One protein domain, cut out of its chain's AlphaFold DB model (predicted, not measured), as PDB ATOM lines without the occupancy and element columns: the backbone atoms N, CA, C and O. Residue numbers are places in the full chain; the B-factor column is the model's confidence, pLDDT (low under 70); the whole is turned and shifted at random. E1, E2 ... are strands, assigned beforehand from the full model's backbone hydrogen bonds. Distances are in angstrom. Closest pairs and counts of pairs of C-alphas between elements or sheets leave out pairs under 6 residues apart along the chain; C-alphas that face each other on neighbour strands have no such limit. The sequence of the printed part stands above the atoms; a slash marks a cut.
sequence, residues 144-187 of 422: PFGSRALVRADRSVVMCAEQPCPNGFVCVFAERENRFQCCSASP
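What this domain is: This is residues 144 to 187 of the 422 residues of the protein "EB module" of Ancylostoma ceylanicum (UniProt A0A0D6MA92). There is little regular structure here: one small hairpin of two strands, E1 and E2, with a long looping stretch, residues 144 to 168, that winds past E2 before leading into E1. The printed part has 44 residues, with two named strands, E1 then E2, in one antiparallel sheet, and no named helix. The class is all strand, with 12 of the 44 residues in named elements. The whole is compact and rounded, with a radius of gyration of the C-alphas of 9.7 A and spans of 23 by 22 by 19 A.

How they stand to each other: E1, residues 169 to 174, and E2, residues 179 to 184, are antiparallel neighbours at 144 degrees between their directions, a hairpin with a tight link of 4 residues. C-alphas 169 and 184 face each other at 4.3 A. N 170 and O 183, 2.7 A apart, and N 181 and O 172, 2.9 A apart, are within hydrogen-bond range.

Where its parts are: E1 measures 14.3 A from C-alpha 169 at (-1.038, 31.946, 13.253) to C-alpha 174. E2 measures 15.9 A and ends at C-alpha 184, (-0.689, 35.899, 14.997).

The domain as a whole: The C-alphas farthest apart, those of Glu 162 and Pro 187, are 25.5 A apart. The printed part has no cut. Mean pLDDT of the printed part is 76.1; residues 145 to 146, 162, 176 to 177 and 185 to 187 are under 70.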
ATOM      1  N   PRO A 144      -0.424  42.460   9.452       75.00
ATOM      2  CA  PRO A 144      -1.525  43.413   9.554       75.00
ATOM      3  C   PRO A 144      -1.623  44.017  10.959       75.00
ATOM      4  O   PRO A 144      -1.199  43.413  11.951       75.00
ATOM      5  N   PHE A 145      -2.192  45.222  11.048       66.00
ATOM      6  CA  PHE A 145      -2.281  45.988  12.292       66.00
ATOM      7  C   PHE A 145      -2.845  45.154  13.453       66.00
ATOM      8  O   PHE A 145      -3.890  44.518  13.341       66.00
ATOM      9  N   GLY A 146      -2.124  45.155  14.578       67.00
ATOM     10  CA  GLY A 146      -2.489  44.398  15.779       67.00
ATOM     11  C   GLY A 146      -1.969  42.958  15.832       67.00
ATOM     12  O   GLY A 146      -2.074  42.337  16.888       67.00
ATOM     13  N   SER A 147      -1.355  42.443  14.762       73.69
ATOM     14  CA  SER A 147      -0.724  41.118  14.741       73.69
ATOM     15  C   SER A 147       0.806  41.202  14.755       73.69
ATOM     16  O   SER A 147       1.406  42.207  14.365       73.69
ATOM     17  N   ARG A 148       1.460  40.148  15.254       79.19
ATOM     18  CA  ARG A 148       2.925  40.046  15.307       79.19
ATOM     19  C   ARG A 148       3.402  38.847  14.502       79.19
ATOM     20  O   ARG A 148       2.755  37.801  14.504       79.19
ATOM     21  N   ALA A 149       4.550  39.010  13.850       80.81
ATOM     22  CA  ALA A 149       5.224  37.920  13.164       80.81
ATOM     23  C   ALA A 149       5.683  36.870  14.183       80.81
ATOM     24  O   ALA A 149       6.188  37.214  15.255       80.81
ATOM     25  N   LEU A 150       5.513  35.597  13.845       77.75
ATOM     26  CA  LEU A 150       6.072  34.492  14.603       77.75
ATOM     27  C   LEU A 150       7.583  34.473  14.387       77.75
ATOM     28  O   LEU A 150       8.056  34.374  13.255       77.75
ATOM     29  N   VAL A 151       8.334  34.545  15.481       81.75
ATOM     30  CA  VAL A 151       9.796  34.571  15.460       81.75
ATOM     31  C   VAL A 151      10.329  33.348  16.208       81.75
ATOM     32  O   VAL A 151       9.844  33.024  17.292       81.75
ATOM     33  N   ARG A 152      11.313  32.649  15.632       77.25
ATOM     34  CA  ARG A 152      12.036  31.543  16.280       77.25
ATOM     35  C   ARG A 152      13.029  32.068  17.325       77.25
ATOM     36  O   ARG A 152      13.301  33.263  17.424       77.25
ATOM     37  N   ALA A 153      13.600  31.161  18.117       73.56
ATOM     38  CA  ALA A 153      14.570  31.492  19.167       73.56
ATOM     39  C   ALA A 153      15.838  32.213  18.648       73.56
ATOM     40  O   ALA A 153      16.497  32.925  19.399       73.56
ATOM     41  N   ASP A 154      16.149  32.065  17.361       71.12
ATOM     42  CA  ASP A 154      17.253  32.709  16.642       71.12
ATOM     43  C   ASP A 154      16.910  34.111  16.098       71.12
ATOM     44  O   ASP A 154      17.718  34.720  15.401       71.12
ATOM     45  N   ARG A 155      15.726  34.642  16.432       70.06
ATOM     46  CA  ARG A 155      15.162  35.896  15.906       70.06
ATOM     47  C   ARG A 155      14.779  35.862  14.419       70.06
ATOM     48  O   ARG A 155      14.460  36.914  13.865       70.06
ATOM     49  N   SER A 156      14.745  34.692  13.778       76.31
ATOM     50  CA  SER A 156      14.255  34.552  12.402       76.31
ATOM     51  C   SER A 156      12.725  34.493  12.351       76.31
ATOM     52  O   SER A 156      12.081  33.873  13.201       76.31
ATOM     53  N   VAL A 157      12.124  35.146  11.355       77.25
ATOM     54  CA  VAL A 157      10.673  35.091  11.120       77.25
ATOM     55  C   VAL A 157      10.313  33.747  10.488       77.25
ATOM     56  O   VAL A 157      10.952  33.312   9.531       77.25
ATOM     57  N   VAL A 158       9.283  33.083  11.012       79.81
ATOM     58  CA  VAL A 158       8.798  31.813  10.463       79.81
ATOM     59  C   VAL A 158       8.071  32.066   9.149       79.81
ATOM     60  O   VAL A 158       7.075  32.791   9.108       79.81
ATOM     61  N   MET A 159       8.571  31.434   8.087       79.56
ATOM     62  CA  MET A 159       8.007  31.512   6.746       79.56
ATOM     63  C   MET A 159       7.006  30.387   6.495       79.56
ATOM     64  O   MET A 159       7.218  29.264   6.945       79.56
ATOM     65  N   CYS A 160       5.943  30.690   5.751       79.44
ATOM     66  CA  CYS A 160       4.853  29.754   5.456       79.44
ATOM     67  C   CYS A 160       4.733  29.361   3.977       79.44
ATOM     68  O   CYS A 160       3.703  28.845   3.559       79.44
ATOM     69  N   ALA A 161       5.792  29.580   3.190       72.75
ATOM     70  CA  ALA A 161       5.840  29.183   1.780       72.75
ATOM     71  C   ALA A 161       5.896  27.653   1.583       72.75
ATOM     72  O   ALA A 161       5.350  27.145   0.612       72.75
ATOM     73  N   GLU A 162       6.527  26.919   2.509       68.75
ATOM     74  CA  GLU A 162       6.724  25.460   2.404       68.75
ATOM     75  C   GLU A 162       6.050  24.659   3.531       68.75
ATOM     76  O   GLU A 162       5.792  23.466   3.375       68.75
ATOM     77  N   GLN A 163       5.750  25.289   4.675       74.19
ATOM     78  CA  GLN A 163       5.085  24.647   5.812       74.19
ATOM     79  C   GLN A 163       3.921  25.500   6.327       74.19
ATOM     80  O   GLN A 163       4.072  26.718   6.459       74.19
ATOM     81  N   PRO A 164       2.770  24.883   6.658       78.06
ATOM     82  CA  PRO A 164       1.644  25.606   7.227       78.06
ATOM     83  C   PRO A 164       2.004  26.194   8.596       78.06
ATOM     84  O   PRO A 164       2.764  25.607   9.371       78.06
ATOM     85  N   CYS A 165       1.439  27.364   8.897       82.56
ATOM     86  CA  CYS A 165       1.639  28.014  10.185       82.56
ATOM     87  C   CYS A 165       1.055  27.174  11.335       82.56
ATOM     88  O   CYS A 165       0.005  26.550  11.172       82.56
ATOM     89  N   PRO A 166       1.700  27.169  12.514       81.19
ATOM     90  CA  PRO A 166       1.162  26.507  13.697       81.19
ATOM     91  C   PRO A 166      -0.145  27.166  14.170       81.19
ATOM     92  O   PRO A 166      -0.416  28.329  13.872       81.19
ATOM     93  N   ASN A 167      -0.939  26.417  14.942       73.81
ATOM     94  CA  ASN A 167      -2.241  26.862  15.454       73.81
ATOM     95  C   ASN A 167      -2.160  28.250  16.112       73.81
ATOM     96  O   ASN A 167      -1.301  28.496  16.960       73.81
ATOM     97  N   GLY A 168      -3.074  29.146  15.728       72.38
ATOM     98  CA  GLY A 168      -3.100  30.535  16.197       72.38
ATOM     99  C   GLY A 168      -2.278  31.515  15.353       72.38
ATOM    100  O   GLY A 168      -2.164  32.678  15.734       72.38
ATOM    101  N   PHE A 169      -1.731  31.085  14.210       80.38
ATOM    102  CA  PHE A 169      -1.038  31.946  13.253       80.38
ATOM    103  C   PHE A 169      -1.601  31.773  11.835       80.38
ATOM    104  O   PHE A 169      -1.886  30.662  11.399       80.38
ATOM    105  N   VAL A 170      -1.742  32.882  11.111       83.56
ATOM    106  CA  VAL A 170      -2.179  32.952   9.713       83.56
ATOM    107  C   VAL A 170      -0.981  33.267   8.829       83.56
ATOM    108  O   VAL A 170      -0.143  34.097   9.183       83.56
ATOM    109  N   CYS A 171      -0.902  32.616   7.673       83.75
ATOM    110  CA  CYS A 171       0.100  32.931   6.665       83.75
ATOM    111  C   CYS A 171      -0.274  34.236   5.954       83.75
ATOM    112  O   CYS A 171      -1.330  34.315   5.331       83.75
ATOM    113  N   VAL A 172       0.575  35.255   6.063       84.50
ATOM    114  CA  VAL A 172       0.381  36.555   5.412       84.50
ATOM    115  C   VAL A 172       1.588  36.864   4.538       84.50
ATOM    116  O   VAL A 172       2.733  36.599   4.913       84.50
ATOM    117  N   PHE A 173       1.325  37.426   3.362       81.12
ATOM    118  CA  PHE A 173       2.361  37.922   2.474       81.12
ATOM    119  C   PHE A 173       2.810  39.319   2.914       81.12
ATOM    120  O   PHE A 173       2.011  40.251   2.975       81.12
ATOM    121  N   ALA A 174       4.091  39.452   3.240       79.75
ATOM    122  CA  ALA A 174       4.700  40.727   3.569       79.75
ATOM    123  C   ALA A 174       5.240  41.376   2.287       79.75
ATOM    124  O   ALA A 174       6.307  40.996   1.806       79.75
ATOM    125  N   GLU A 175       4.513  42.356   1.743       71.12
ATOM    126  CA  GLU A 175       4.866  43.038   0.484       71.12
ATOM    127  C   GLU A 175       6.228  43.736   0.548       71.12
ATOM    128  O   GLU A 175       7.000  43.702  -0.407       71.12
ATOM    129  N   ARG A 176       6.565  44.330   1.699       69.50
ATOM    130  CA  ARG A 176       7.823  45.066   1.880       69.50
ATOM    131  C   ARG A 176       9.050  44.156   1.811       69.50
ATOM    132  O   ARG A 176      10.103  44.587   1.353       69.50
ATOM    133  N   GLU A 177       8.934  42.920   2.284       69.75
ATOM    134  CA  GLU A 177      10.049  41.975   2.349       69.75
ATOM    135  C   GLU A 177       9.910  40.789   1.383       69.75
ATOM    136  O   GLU A 177      10.721  39.865   1.442       69.75
ATOM    137  N   ASN A 178       8.898  40.828   0.509       76.81
ATOM    138  CA  ASN A 178       8.597  39.842  -0.527       76.81
ATOM    139  C   ASN A 178       8.641  38.388  -0.018       76.81
ATOM    140  O   ASN A 178       9.290  37.516  -0.602       76.81
ATOM    141  N   ARG A 179       8.003  38.126   1.132       79.81
ATOM    142  CA  ARG A 179       8.002  36.796   1.764       79.81
ATOM    143  C   ARG A 179       6.668  36.452   2.421       79.81
ATOM    144  O   ARG A 179       6.010  37.306   3.011       79.81
ATOM    145  N   PHE A 180       6.322  35.166   2.407       81.19
ATOM    146  CA  PHE A 180       5.222  34.615   3.201       81.19
ATOM    147  C   PHE A 180       5.681  34.345   4.628       81.19
ATOM    148  O   PHE A 180       6.647  33.610   4.834       81.19
ATOM    149  N   GLN A 181       4.980  34.899   5.610       86.88
ATOM    150  CA  GLN A 181       5.319  34.768   7.023       86.88
ATOM    151  C   GLN A 181       4.095  34.516   7.901       86.88
ATOM    152  O   GLN A 181       2.987  34.958   7.610       86.88
ATOM    153  N   CYS A 182       4.304  33.811   9.010       85.62
ATOM    154  CA  CYS A 182       3.245  33.517   9.967       85.62
ATOM    155  C   CYS A 182       2.986  34.717  10.889       85.62
ATOM    156  O   CYS A 182       3.868  35.119  11.644       85.62
ATOM    157  N   CYS A 183       1.771  35.258  10.867       86.06
ATOM    158  CA  CYS A 183       1.304  36.352  11.722       86.06
ATOM    159  C   CYS A 183       0.263  35.843  12.728       86.06
ATOM    160  O   CYS A 183      -0.546  34.986  12.399       86.06
ATOM    161  N   SER A 184       0.260  36.344  13.963       82.62
ATOM    162  CA  SER A 184      -0.689  35.899  14.997       82.62
ATOM    163  C   SER A 184      -2.151  36.174  14.612       82.62
ATOM    164  O   SER A 184      -2.509  37.306  14.281       82.62
ATOM    165  N   ALA A 185      -3.007  35.156  14.718       66.50
ATOM    166  CA  ALA A 185      -4.430  35.187  14.402       66.50
ATOM    167  C   ALA A 185      -5.248  35.844  15.529       66.50
ATOM    168  O   ALA A 185      -6.007  35.154  16.200       66.50
ATOM    169  N   SER A 186      -5.031  37.138  15.800       62.00
ATOM    170  CA  SER A 186      -5.983  38.098  16.408       62.00
ATOM    171  C   SER A 186      -5.271  39.371  16.890       62.00
ATOM    172  O   SER A 186      -4.149  39.282  17.399       62.00
ATOM    173  N   PRO A 187      -5.936  40.542  16.829       50.28
ATOM    174  CA  PRO A 187      -5.613  41.665  17.700       50.28
ATOM    175  C   PRO A 187      -5.942  41.259  19.144       50.28
ATOM    176  O   PRO A 187      -7.049  40.813  19.438       50.28
TER     177      PRO A 187